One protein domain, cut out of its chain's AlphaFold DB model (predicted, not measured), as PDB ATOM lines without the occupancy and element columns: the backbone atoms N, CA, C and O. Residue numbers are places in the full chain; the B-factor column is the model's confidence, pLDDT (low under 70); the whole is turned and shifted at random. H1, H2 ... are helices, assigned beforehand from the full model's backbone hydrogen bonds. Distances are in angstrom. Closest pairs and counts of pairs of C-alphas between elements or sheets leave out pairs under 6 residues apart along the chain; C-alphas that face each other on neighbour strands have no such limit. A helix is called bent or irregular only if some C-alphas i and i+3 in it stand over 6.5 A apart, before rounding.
ATOM      1  N   LEU A  74       9.390  61.293 123.879       84.44
ATOM      2  CA  LEU A  74       9.353  59.824 123.970       84.44
ATOM      3  C   LEU A  74       9.477  59.136 122.606       84.44
ATOM      4  O   LEU A  74      10.030  58.041 122.508       84.44
ATOM      5  N   CYS A  75       9.024  59.808 121.557       81.69
ATOM      6  CA  CYS A  75       9.060  59.319 120.186       81.69
ATOM      7  C   CYS A  75      10.342  59.695 119.425       81.69
ATOM      8  O   CYS A  75      10.470  59.343 118.252       81.69
ATOM      9  N   GLU A  76      11.250  60.459 120.036       83.44
ATOM     10  CA  GLU A  76      12.578  60.718 119.472       83.44
ATOM     11  C   GLU A  76      13.481  59.499 119.640       83.44
ATOM     12  O   GLU A  76      13.179  58.591 120.413       83.44
ATOM     13  N   ASP A  77      14.609  59.467 118.939       83.56
ATOM     14  CA  ASP A  77      15.568  58.374 119.053       83.56
ATOM     15  C   ASP A  77      16.204  58.291 120.458       83.56
ATOM     16  O   ASP A  77      16.285  59.267 121.209       83.56
ATOM     17  N   ASP A  78      16.690  57.101 120.817       85.38
ATOM     18  CA  ASP A  78      17.249  56.813 122.144       85.38
ATOM     19  C   ASP A  78      18.406  57.750 122.532       85.38
ATOM     20  O   ASP A  78      18.493  58.179 123.684       85.38
ATOM     21  N   LYS A  79      19.259  58.145 121.578       87.56
ATOM     22  CA  LYS A  79      20.374  59.060 121.852       87.56
ATOM     23  C   LYS A  79      19.855  60.448 122.218       87.56
ATOM     24  O   LYS A  79      20.370  61.049 123.161       87.56
ATOM     25  N   THR A  80      18.841  60.940 121.511       86.31
ATOM     26  CA  THR A  80      18.194  62.223 121.815       86.31
ATOM     27  C   THR A  80      17.511  62.186 123.182       86.31
ATOM     28  O   THR A  80      17.761  63.068 124.005       86.31
ATOM     29  N   ARG A  81      16.733  61.139 123.487       88.69
ATOM     30  CA  ARG A  81      16.072  60.993 124.798       88.69
ATOM     31  C   ARG A  81      17.065  60.963 125.952       88.69
ATOM     32  O   ARG A  81      16.896  61.699 126.922       88.69
ATOM     33  N   ARG A  82      18.133  60.168 125.830       88.00
ATOM     34  CA  ARG A  82      19.201  60.100 126.840       88.00
ATOM     35  C   ARG A  82      19.891  61.439 127.034       88.00
ATOM     36  O   ARG A  82      20.176  61.796 128.168       88.00
ATOM     37  N   ALA A  83      20.146  62.177 125.955       88.44
ATOM     38  CA  ALA A  83      20.762  63.495 126.053       88.44
ATOM     39  C   ALA A  83      19.871  64.488 126.813       88.44
ATOM     40  O   ALA A  83      20.390  65.257 127.616       88.44
ATOM     41  N   ILE A  84      18.550  64.458 126.601       87.06
ATOM     42  CA  ILE A  84      17.609  65.320 127.334       87.06
ATOM     43  C   ILE A  84      17.590  64.936 128.818       87.06
ATOM     44  O   ILE A  84      17.800  65.797 129.663       87.06
ATOM     45  N   ILE A  85      17.445  63.645 129.135       89.50
ATOM     46  CA  ILE A  85      17.449  63.168 130.528       89.50
ATOM     47  C   ILE A  85      18.777  63.510 131.218       89.50
ATOM     48  O   ILE A  85      18.775  64.014 132.332       89.50
ATOM     49  N   ALA A  86      19.919  63.299 130.563       88.19
ATOM     50  CA  ALA A  86      21.228  63.599 131.144       88.19
ATOM     51  C   ALA A  86      21.470  65.103 131.376       88.19
ATOM     52  O   ALA A  86      22.303  65.466 132.202       88.19
ATOM     53  N   ASN A  87      20.772  65.988 130.656       84.62
ATOM     54  CA  ASN A  87      20.844  67.427 130.923       84.62
ATOM     55  C   ASN A  87      20.090  67.811 132.204       84.62
ATOM     56  O   ASN A  87      20.497  68.759 132.876       84.62
ATOM     57  N   ASP A  88      19.027  67.075 132.533       82.94
ATOM     58  CA  ASP A  88      18.166  67.351 133.685       82.94
ATOM     59  C   ASP A  88      18.610  66.591 134.948       82.94
ATOM     60  O   ASP A  88      18.383  67.053 136.068       82.94
ATOM     61  N   PHE A  89      19.277  65.445 134.780       81.88
ATOM     62  CA  PHE A  89      19.714  64.561 135.858       81.88
ATOM     63  C   PHE A  89      21.221  64.296 135.751       81.88
ATOM     64  O   PHE A  89      21.696  63.754 134.755       81.88
ATOM     65  N   ASP A  90      21.981  64.642 136.795       78.88
ATOM     66  CA  ASP A  90      23.428  64.386 136.870       78.88
ATOM     67  C   ASP A  90      23.699  62.911 137.221       78.88
ATOM     68  O   ASP A  90      24.083  62.568 138.343       78.88
ATOM     69  N   LEU A  91      23.424  62.023 136.261       66.75
ATOM     70  CA  LEU A  91      23.474  60.564 136.428       66.75
ATOM     71  C   LEU A  91      24.894  60.011 136.645       66.75
ATOM     72  O   LEU A  91      25.032  58.870 137.070       66.75
ATOM     73  N   VAL A 121       8.328  83.818 112.751       43.34
ATOM     74  CA  VAL A 121       8.119  83.444 111.353       43.34
ATOM     75  C   VAL A 121       6.608  83.329 111.139       43.34
ATOM     76  O   VAL A 121       5.976  82.528 111.824       43.34
ATOM     77  N   PRO A 122       6.003  84.080 110.200       46.22
ATOM     78  CA  PRO A 122       4.566  84.006 109.978       46.22
ATOM     79  C   PRO A 122       4.111  82.563 109.677       46.22
ATOM     80  O   PRO A 122       4.797  81.871 108.911       46.22
ATOM     81  N   PRO A 123       2.945  82.108 110.179       45.88
ATOM     82  CA  PRO A 123       2.476  80.723 110.030       45.88
ATOM     83  C   PRO A 123       2.474  80.187 108.586       45.88
ATOM     84  O   PRO A 123       2.753  79.016 108.342       45.88
ATOM     85  N   PHE A 124       2.240  81.045 107.586       47.03
ATOM     86  CA  PHE A 124       2.274  80.651 106.169       47.03
ATOM     87  C   PHE A 124       3.697  80.440 105.612       47.03
ATOM     88  O   PHE A 124       3.891  79.659 104.678       47.03
ATOM     89  N   VAL A 125       4.707  81.128 106.159       54.22
ATOM     90  CA  VAL A 125       6.122  80.923 105.800       54.22
ATOM     91  C   VAL A 125       6.610  79.608 106.402       54.22
ATOM     92  O   VAL A 125       7.320  78.858 105.728       54.22
ATOM     93  N   MET A 126       6.154  79.294 107.618       52.56
ATOM     94  CA  MET A 126       6.311  77.974 108.224       52.56
ATOM     95  C   MET A 126       5.663  76.900 107.328       52.56
ATOM     96  O   MET A 126       6.372  75.999 106.899       52.56
ATOM     97  N   ALA A 127       4.407  77.071 106.881       51.09
ATOM     98  CA  ALA A 127       3.694  76.169 105.949       51.09
ATOM     99  C   ALA A 127       4.457  75.819 104.655       51.09
ATOM    100  O   ALA A 127       4.562  74.661 104.262       51.09
ATOM    101  N   ARG A 128       5.039  76.812 103.973       56.19
ATOM    102  CA  ARG A 128       5.799  76.551 102.732       56.19
ATOM    103  C   ARG A 128       7.155  75.908 102.989       56.19
ATOM    104  O   ARG A 128       7.645  75.138 102.161       56.19
ATOM    105  N   ARG A 129       7.792  76.247 104.112       60.06
ATOM    106  CA  ARG A 129       9.013  75.568 104.557       60.06
ATOM    107  C   ARG A 129       8.692  74.117 104.929       60.06
ATOM    108  O   ARG A 129       9.459  73.232 104.568       60.06
ATOM    109  N   PHE A 130       7.515  73.887 105.511       59.31
ATOM    110  CA  PHE A 130       6.954  72.584 105.846       59.31
ATOM    111  C   PHE A 130       6.720  71.697 104.624       59.31
ATOM    112  O   PHE A 130       7.221  70.581 104.621       59.31
ATOM    113  N   ASP A 131       6.073  72.173 103.557       59.25
ATOM    114  CA  ASP A 131       5.865  71.358 102.342       59.25
ATOM    115  C   ASP A 131       7.183  70.940 101.662       59.25
ATOM    116  O   ASP A 131       7.297  69.885 101.035       59.25
ATOM    117  N   ARG A 132       8.228  71.761 101.804       65.00
ATOM    118  CA  ARG A 132       9.568  71.438 101.299       65.00
ATOM    119  C   ARG A 132      10.283  70.403 102.175       65.00
ATOM    120  O   ARG A 132      11.021  69.570 101.646       65.00
ATOM    121  N   GLU A 133      10.098  70.472 103.489       59.78
ATOM    122  CA  GLU A 133      10.654  69.522 104.459       59.78
ATOM    123  C   GLU A 133       9.915  68.173 104.392       59.78
ATOM    124  O   GLU A 133      10.565  67.131 104.359       59.78
ATOM    125  N   THR A 134       8.587  68.146 104.226       57.12
ATOM    126  CA  THR A 134       7.812  66.896 104.064       57.12
ATOM    127  C   THR A 134       8.172  66.120 102.823       57.12
ATOM    128  O   THR A 134       8.294  64.903 102.893       57.12
ATOM    129  N   GLY A 135       8.417  66.790 101.696       62.69
ATOM    130  CA  GLY A 135       8.919  66.119 100.496       62.69
ATOM    131  C   GLY A 135      10.258  65.401 100.730       62.69
ATOM    132  O   GLY A 135      10.602  64.467 100.004       62.69
ATOM    133  N   ARG A 136      11.019  65.807 101.756       59.03
ATOM    134  CA  ARG A 136      12.246  65.129 102.195       59.03
ATOM    135  C   ARG A 136      11.980  64.055 103.254       59.03
ATOM    136  O   ARG A 136      12.662  63.037 103.212       59.03
ATOM    137  N   LEU A 137      11.007  64.266 104.144       54.06
ATOM    138  CA  LEU A 137      10.645  63.367 105.252       54.06
ATOM    139  C   LEU A 137       9.748  62.187 104.835       54.06
ATOM    140  O   LEU A 137       9.824  61.128 105.443       54.06
ATOM    141  N   ASN A 138       8.957  62.335 103.768       53.34
ATOM    142  CA  ASN A 138       8.120  61.272 103.191       53.34
ATOM    143  C   ASN A 138       8.907  60.294 102.311       53.34
ATOM    144  O   ASN A 138       8.328  59.369 101.741       53.34
ATOM    145  N   LYS A 139      10.223  60.482 102.160       56.16
ATOM    146  CA  LYS A 139      11.044  59.422 101.580       56.16
ATOM    147  C   LYS A 139      11.029  58.266 102.575       56.16
ATOM    148  O   LYS A 139      11.352  58.517 103.735       56.16
ATOM    149  N   PRO A 140      10.663  57.036 102.163       52.59
ATOM    150  CA  PRO A 140      10.750  55.887 103.046       52.59
ATOM    151  C   PRO A 140      12.173  55.850 103.578       52.59
ATOM    152  O   PRO A 140      13.141  55.732 102.820       52.59
ATOM    153  N   ASN A 141      12.297  56.078 104.880       49.66
ATOM    154  CA  ASN A 141      13.570  55.969 105.546       49.66
ATOM    155  C   ASN A 141      14.071  54.552 105.274       49.66
ATOM    156  O   ASN A 141      13.323  53.586 105.428       49.66
ATOM    157  N   GLY A 142      15.315  54.434 104.802       52.62
ATOM    158  CA  GLY A 142      15.938  53.126 104.653       52.62
ATOM    159  C   GLY A 142      15.809  52.339 105.966       52.62
ATOM    160  O   GLY A 142      15.736  52.965 107.031       52.62
ATOM    161  N   PRO A 143      15.762  50.999 105.908       46.59
ATOM    162  CA  PRO A 143      15.630  50.166 107.100       46.59
ATOM    163  C   PRO A 143      16.713  50.572 108.112       46.59
ATOM    164  O   PRO A 143      17.901  50.418 107.839       46.59
ATOM    165  N   GLY A 144      16.310  51.191 109.229       54.28
ATOM    166  CA  GLY A 144      17.224  51.678 110.272       54.28
ATOM    167  C   GLY A 144      17.220  53.185 110.576       54.28
ATOM    168  O   GLY A 144      17.986  53.606 111.437       54.28
ATOM    169  N   ARG A 145      16.383  54.015 109.933       51.75
ATOM    170  CA  ARG A 145      16.099  55.392 110.409       51.75
ATOM    171  C   ARG A 145      14.632  55.538 110.796       51.75
ATOM    172  O   ARG A 145      13.877  56.253 110.143       51.75
ATOM    173  N   ASP A 146      14.216  54.820 111.822       53.72
ATOM    174  CA  ASP A 146      12.905  55.028 112.435       53.72
ATOM    175  C   ASP A 146      13.053  55.956 113.649       53.72
ATOM    176  O   ASP A 146      14.110  55.979 114.277       53.72
ATOM    177  N   PHE A 147      11.988  56.699 113.962       49.88
ATOM    178  CA  PHE A 147      11.805  57.509 115.184       49.88
ATOM    179  C   PHE A 147      12.352  58.949 115.209       49.88
ATOM    180  O   PHE A 147      12.938  59.368 116.200       49.88
ATOM    181  N   SER A 148      12.099  59.772 114.182       58.19
ATOM    182  CA  SER A 148      12.033  61.224 114.440       58.19
ATOM    183  C   SER A 148      10.575  61.610 114.698       58.19
ATOM    184  O   SER A 148       9.815  61.784 113.739       58.19
ATOM    185  N   CYS A 149      10.176  61.739 115.968       59.62
ATOM    186  CA  CYS A 149       8.853  62.244 116.370       59.62
ATOM    187  C   CYS A 149       8.474  63.520 115.613       59.62
ATOM    188  O   CYS A 149       7.351  63.671 115.124       59.62
ATOM    189  N   ASN A 150       9.465  64.398 115.438       63.59
ATOM    190  CA  ASN A 150       9.338  65.647 114.705       63.59
ATOM    191  C   ASN A 150       8.642  65.515 113.338       63.59
ATOM    192  O   ASN A 150       7.859  66.390 112.978       63.59
ATOM    193  N   SER A 151       8.884  64.443 112.573       65.69
ATOM    194  CA  SER A 151       8.354  64.319 111.207       65.69
ATOM    195  C   SER A 151       7.022  63.587 111.091       65.69
ATOM    196  O   SER A 151       6.279  63.850 110.147       65.69
ATOM    197  N   ARG A 152       6.715  62.675 112.019       74.06
ATOM    198  CA  ARG A 152       5.505  61.839 111.942       74.06
ATOM    199  C   ARG A 152       4.406  62.236 112.922       74.06
ATOM    200  O   ARG A 152       3.263  61.896 112.670       74.06
ATOM    201  N   TYR A 153       4.726  62.974 113.983       78.56
ATOM    202  CA  TYR A 153       3.750  63.385 114.993       78.56
ATOM    203  C   TYR A 153       3.546  64.895 115.029       78.56
ATOM    204  O   TYR A 153       2.469  65.400 114.715       78.56
ATOM    205  N   LEU A 154       4.613  65.630 115.351       78.25
ATOM    206  CA  LEU A 154       4.547  67.085 115.469       78.25
ATOM    207  C   LEU A 154       4.203  67.733 114.137       78.25
ATOM    208  O   LEU A 154       3.427  68.683 114.087       78.25
ATOM    209  N   PHE A 155       4.736  67.185 113.047       81.25
ATOM    210  CA  PHE A 155       4.493  67.726 111.727       81.25
ATOM    211  C   PHE A 155       3.012  67.645 111.302       81.25
ATOM    212  O   PHE A 155       2.472  68.691 110.931       81.25
ATOM    213  N   PRO A 156       2.322  66.485 111.350       82.62
ATOM    214  CA  PRO A 156       0.886  66.440 111.079       82.62
ATOM    215  C   PRO A 156       0.062  67.395 111.944       82.62
ATOM    216  O   PRO A 156      -0.771  68.113 111.397       82.62
ATOM    217  N   ILE A 157       0.356  67.497 113.246       81.69
ATOM    218  CA  ILE A 157      -0.332  68.431 114.155       81.69
ATOM    219  C   ILE A 157      -0.134  69.875 113.697       81.69
ATOM    220  O   ILE A 157      -1.091  70.628 113.529       81.69
ATOM    221  N   TRP A 158       1.111  70.278 113.450       81.75
ATOM    222  CA  TRP A 158       1.428  71.634 113.009       81.75
ATOM    223  C   TRP A 158       0.783  71.958 111.665       81.75
ATOM    224  O   TRP A 158       0.215  73.037 111.491       81.75
ATOM    225  N   LYS A 159       0.823  71.014 110.721       82.75
ATOM    226  CA  LYS A 159       0.152  71.142 109.429       82.75
ATOM    227  C   LYS A 159      -1.355  71.309 109.609       82.75
ATOM    228  O   LYS A 159      -1.916  72.218 108.999       82.75
ATOM    229  N   ALA A 160      -1.990  70.485 110.440       81.81
ATOM    230  CA  ALA A 160      -3.418  70.568 110.722       81.81
ATOM    231  C   ALA A 160      -3.783  71.955 111.269       81.81
ATOM    232  O   ALA A 160      -4.614  72.640 110.680       81.81
ATOM    233  N   ARG A 161      -3.061  72.444 112.283       80.50
ATOM    234  CA  ARG A 161      -3.295  73.771 112.879       80.50
ATOM    235  C   ARG A 161      -3.118  74.915 111.890       80.50
ATOM    236  O   ARG A 161      -3.931  75.833 111.847       80.50
ATOM    237  N   VAL A 162      -2.072  74.871 111.065       80.12
ATOM    238  CA  VAL A 162      -1.859  75.879 110.017       80.12
ATOM    239  C   VAL A 162      -3.023  75.885 109.025       80.12
ATOM    240  O   VAL A 162      -3.495  76.957 108.647       80.12
ATOM    241  N   LEU A 163      -3.488  74.710 108.605       78.69
ATOM    242  CA  LEU A 163      -4.595  74.567 107.662       78.69
ATOM    243  C   LEU A 163      -5.929  75.020 108.269       78.69
ATOM    244  O   LEU A 163      -6.695  75.722 107.604       78.69
ATOM    245  N   GLU A 164      -6.171  74.721 109.544       76.56
ATOM    246  CA  GLU A 164      -7.309  75.253 110.293       76.56
ATOM    247  C   GLU A 164      -7.255  76.771 110.401       76.56
ATOM    248  O   GLU A 164      -8.221  77.449 110.050       76.56
ATOM    249  N   ALA A 165      -6.118  77.331 110.820       75.12
ATOM    250  CA  ALA A 165      -5.937  78.771 110.943       75.12
ATOM    251  C   ALA A 165      -6.135  79.478 109.591       75.12
ATOM    252  O   ALA A 165      -6.779  80.528 109.519       75.12
ATOM    253  N   GLN A 166      -5.645  78.894 108.493       75.62
ATOM    254  CA  GLN A 166      -5.901  79.381 107.131       75.62
ATOM    255  C   GLN A 166      -7.388  79.298 106.759       75.62
ATOM    256  O   GLN A 166      -7.934  80.246 106.189       75.62
ATOM    257  N   GLY A 167      -8.055  78.198 107.117       71.12
ATOM    258  CA  GLY A 167      -9.497  78.026 106.948       71.12
ATOM    259  C   GLY A 167     -10.324  79.063 107.717       71.12
ATOM    260  O   GLY A 167     -11.317  79.557 107.182       71.12
ATOM    261  N   ARG A 168      -9.892  79.437 108.931       69.31
ATOM    262  CA  ARG A 168     -10.580  80.387 109.828       69.31
ATOM    263  C   ARG A 168     -10.308  81.866 109.496       69.31
ATOM    264  O   ARG A 168     -11.203  82.702 109.608       69.31
ATOM    265  N   SER A 169      -9.089  82.219 109.082       66.75
ATOM    266  CA  SER A 169      -8.637  83.620 108.925       66.75
ATOM    267  C   SER A 169      -9.137  84.334 107.664       66.75
ATOM    268  O   SER A 169      -9.292  85.560 107.671       66.75
ATOM    269  N   ASN A 170      -9.441  83.620 106.580       61.56
ATOM    270  CA  ASN A 170      -9.897  84.260 105.347       61.56
ATOM    271  C   ASN A 170     -11.393  84.637 105.414       61.56
ATOM    272  O   ASN A 170     -12.257  84.014 104.806       61.56
ATOM    273  N   LYS A 171     -11.730  85.741 106.080       57.84
ATOM    274  CA  LYS A 171     -13.120  86.239 106.167       57.84
ATOM    275  C   LYS A 171     -13.766  86.665 104.842       57.84
ATOM    276  O   LYS A 171     -14.977  86.861 104.797       57.84
ATOM    277  N   HIS A 172     -12.987  86.849 103.775       51.44
ATOM    278  CA  HIS A 172     -13.424  87.610 102.596       51.44
ATOM    279  C   HIS A 172     -13.662  86.817 101.306       51.44
ATOM    280  O   HIS A 172     -13.961  87.434 100.284       51.44
ATOM    281  N   ARG A 173     -13.600  85.481 101.301       52.72
ATOM    282  CA  ARG A 173     -13.970  84.701 100.105       52.72
ATOM    283  C   ARG A 173     -14.754  83.451 100.472       52.72
ATOM    284  O   ARG A 173     -14.295  82.629 101.253       52.72
ATOM    285  N   PHE A 174     -15.892  83.265  99.811       52.75
ATOM    286  CA  PHE A 174     -16.671  82.019  99.795       52.75
ATOM    287  C   PHE A 174     -15.898  80.800  99.222       52.75
ATOM    288  O   PHE A 174     -16.462  79.714  99.119       52.75
ATOM    289  N   ASP A 175     -14.610  80.958  98.890       56.19
ATOM    290  CA  ASP A 175     -13.737  79.946  98.284       56.19
ATOM    291  C   ASP A 175     -12.705  79.321  99.241       56.19
ATOM    292  O   ASP A 175     -11.882  78.517  98.811       56.19
ATOM    293  N   ASN A 176     -12.750  79.588 100.554       55.84
ATOM    294  CA  ASN A 176     -11.871  78.893 101.523       55.84
ATOM    295  C   ASN A 176     -12.325  77.466 101.848       55.84
ATOM    296  O   ASN A 176     -12.291  77.022 102.999       55.84
ATOM    297  N   LYS A 177     -12.779  76.744 100.829       59.34
ATOM    298  CA  LYS A 177     -13.119  75.327 100.925       59.34
ATOM    299  C   LYS A 177     -11.885  74.512 101.329       59.34
ATOM    300  O   LYS A 177     -11.969  73.672 102.210       59.34
ATOM    301  N   HIS A 178     -10.714  74.912 100.835       66.94
ATOM    302  CA  HIS A 178      -9.485  74.127 100.923       66.94
ATOM    303  C   HIS A 178      -8.861  73.993 102.324       66.94
ATOM    304  O   HIS A 178      -8.262  72.966 102.605       66.94
ATOM    305  N   GLY A 179      -8.975  74.981 103.219       72.25
ATOM    306  CA  GLY A 179      -8.238  74.940 104.497       72.25
ATOM    307  C   GLY A 179      -8.648  73.766 105.397       72.25
ATOM    308  O   GLY A 179      -7.829  72.919 105.733       72.25
ATOM    309  N   LEU A 180      -9.939  73.682 105.730       72.31
ATOM    310  CA  LEU A 180     -10.469  72.660 106.644       72.31
ATOM    311  C   LEU A 180     -10.579  71.273 105.995       72.31
ATOM    312  O   LEU A 180     -10.317  70.270 106.652       72.31
ATOM    313  N   GLU A 181     -10.869  71.212 104.691       77.50
ATOM    314  CA  GLU A 181     -10.877  69.952 103.929       77.50
ATOM    315  C   GLU A 181      -9.502  69.259 103.951       77.50
ATOM    316  O   GLU A 181      -9.418  68.034 103.901       77.50
ATOM    317  N   HIS A 182      -8.416  70.029 104.055       83.69
ATOM    318  CA  HIS A 182      -7.061  69.490 104.160       83.69
ATOM    319  C   HIS A 182      -6.572  69.317 105.605       83.69
ATOM    320  O   HIS A 182      -5.579  68.618 105.814       83.69
ATOM    321  N   ALA A 183      -7.236  69.936 106.587       87.31
ATOM    322  CA  ALA A 183      -6.861  69.832 107.993       87.31
ATOM    323  C   ALA A 183      -7.233  68.466 108.586       87.31
ATOM    324  O   ALA A 183      -6.398  67.867 109.263       87.31
ATOM    325  N   LEU A 184      -8.420  67.931 108.269       89.94
ATOM    326  CA  LEU A 184      -8.871  66.641 108.808       89.94
ATOM    327  C   LEU A 184      -7.888  65.494 108.492       89.94
ATOM    328  O   LEU A 184      -7.421  64.876 109.444       89.94
ATOM    329  N   PRO A 185      -7.434  65.272 107.240       91.19
ATOM    330  CA  PRO A 185      -6.433  64.235 106.963       91.19
ATOM    331  C   PRO A 185      -5.108  64.410 107.722       91.19
ATOM    332  O   PRO A 185      -4.394  63.441 107.973       91.19
ATOM    333  N   ALA A 186      -4.741  65.647 108.076       89.44
ATOM    334  CA  ALA A 186      -3.548  65.902 108.878       89.44
ATOM    335  C   ALA A 186      -3.769  65.535 110.358       89.44
ATOM    336  O   ALA A 186      -2.866  64.971 110.974       89.44
ATOM    337  N   TRP A 187      -4.964  65.781 110.905       91.25
ATOM    338  CA  TRP A 187      -5.348  65.270 112.224       91.25
ATOM    339  C   TRP A 187      -5.421  63.745 112.255       91.25
ATOM    340  O   TRP A 187      -4.895  63.136 113.181       91.25
ATOM    341  N   GLU A 188      -5.997  63.118 111.230       93.88
ATOM    342  CA  GLU A 188      -6.084  61.658 111.124       93.88
ATOM    343  C   GLU A 188      -4.696  61.006 111.122       93.88
ATOM    344  O   GLU A 188      -4.472  60.039 111.845       93.88
ATOM    345  N   ALA A 189      -3.735  61.587 110.399       90.38
ATOM    346  CA  ALA A 189      -2.347  61.127 110.420       90.38
ATOM    347  C   ALA A 189      -1.689  61.285 111.807       90.38
ATOM    348  O   ALA A 189      -0.913  60.425 112.226       90.38
ATOM    349  N   ALA A 190      -1.996  62.363 112.540       90.31
ATOM    350  CA  ALA A 190      -1.520  62.545 113.913       90.31
ATOM    351  C   ALA A 190      -2.123  61.502 114.869       90.31
ATOM    352  O   ALA A 190      -1.410  60.965 115.718       90.31
ATOM    353  N   ILE A 191      -3.416  61.200 114.713       93.56
ATOM    354  CA  ILE A 191      -4.129  60.172 115.480       93.56
ATOM    355  C   ILE A 191      -3.538  58.790 115.199       93.56
ATOM    356  O   ILE A 191      -3.237  58.067 116.139       93.56
ATOM    357  N   GLU A 192      -3.326  58.428 113.933       93.56
ATOM    358  CA  GLU A 192      -2.733  57.139 113.551       93.56
ATOM    359  C   GLU A 192      -1.345  56.946 114.183       93.56
ATOM    360  O   GLU A 192      -1.036  55.891 114.751       93.56
ATOM    361  N   PHE A 193      -0.513  57.988 114.149       90.12
ATOM    362  CA  PHE A 193       0.769  57.970 114.839       90.12
ATOM    363  C   PHE A 193       0.600  57.786 116.355       90.12
ATOM    364  O   PHE A 193       1.295  56.974 116.967       90.12
ATOM    365  N   ALA A 194      -0.307  58.544 116.973       90.75
ATOM    366  CA  ALA A 194      -0.512  58.508 118.414       90.75
ATOM    367  C   ALA A 194      -1.037  57.143 118.880       90.75
ATOM    368  O   ALA A 194      -0.529  56.600 119.853       90.75
ATOM    369  N   GLU A 195      -1.989  56.548 118.162       93.12
ATOM    370  CA  GLU A 195      -2.530  55.216 118.457       93.12
ATOM    371  C   GLU A 195      -1.475  54.109 118.336       93.12
ATOM    372  O   GLU A 195      -1.522  53.128 119.074       93.12
ATOM    373  N   SER A 196      -0.493  54.269 117.446       90.25
ATOM    374  CA  SER A 196       0.586  53.288 117.278       90.25
ATOM    375  C   SER A 196       1.770  53.480 118.231       90.25
ATOM    376  O   SER A 196       2.568  52.554 118.385       90.25
ATOM    377  N   THR A 197       1.905  54.650 118.866       88.06
ATOM    378  CA  THR A 197       3.129  55.008 119.605       88.06
ATOM    379  C   THR A 197       2.895  55.369 121.072       88.06
ATOM    380  O   THR A 197       3.766  55.124 121.907       88.06
ATOM    381  N   PHE A 198       1.752  55.964 121.412       90.12
ATOM    382  CA  PHE A 198       1.450  56.397 122.778       90.12
ATOM    383  C   PHE A 198       0.792  55.290 123.605       90.12
ATOM    384  O   PHE A 198       0.238  54.342 123.045       90.12
ATOM    385  N   PRO A 199       0.822  55.403 124.948       91.44
ATOM    386  CA  PRO A 199       0.046  54.522 125.809       91.44
ATOM    387  C   PRO A 199      -1.450  54.517 125.438       91.44
ATOM    388  O   PRO A 199      -1.954  55.512 124.905       91.44
TER     389      PRO A 199
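This is residues 74 to 91 and 121 to 199 of the 309 residues of the protein "SET domain-containing protein" of Thalassiosira oceanica (UniProt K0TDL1). A long helical hairpin, H3 and H4, makes the core and much of the longest axis, and the shorter H2 packs on H3 while staying apart from H4. H1 touches none of them: it lies beyond the end where H3 begins and H4 ends, and residues 81 to 91 stick out there. The 97 printed residues hold four named helices, H1 to H4 in chain order, and no named strand; the class is all helix. The whole is loose, with a radius of gyration of the C-alphas of 16.6 A, and elongated, spanning 57 by 30 by 27 A.

H3, residues 149 to 169, and H4, residues 177 to 197, touch as a helical hairpin at a shallow tilt of 25 degrees, opposite ways; their closest C-alphas, of Gly 167 and Gly 179, are 4.1 A apart. H2, residues 123 to 137, forms another helical hairpin with H3, opposite ways at a shallow tilt of 34.9 degrees, only just short of steep; their closest C-alphas, of Leu 137 and Ser 151, are 6.5 A apart. H1, residues 78 to 88, is apart from H2, H3 and H4. In H1 every O i to N i+4 pair is within hydrogen-bond range; in H2 it is 10 of 11, in H3 and H4 14 of 17 each.

H3 runs 28.6 A from C-alpha 149 at (8.853, 62.244, 116.370), with a kink of 32 degrees near residue 156; it is neither bent nor irregular, but only just: C-alphas 151 and 154 are 6.3 A apart. H4 measures 32.0 A, ends at C-alpha 197 (3.129, 55.008, 119.605), and is only just irregular, C-alphas 177 and 180 being 6.8 A apart. H2 measures 19.8 A, and H1, 15.7 A, begins at C-alpha 78 (17.249, 56.813, 122.144).

The C-alphas farthest apart, of Leu 91 and Phe 174, are 58.4 A apart. Residues 92 to 120 are not printed, and C-alphas 91 and 121 are 37.3 A apart across the cut. The link from H2 to H3 is long, 11 residues, and residues 139 to 144 stand free. The model's pLDDT is under 70 at residue 91, residues 121 to 151 and residues 168 to 178.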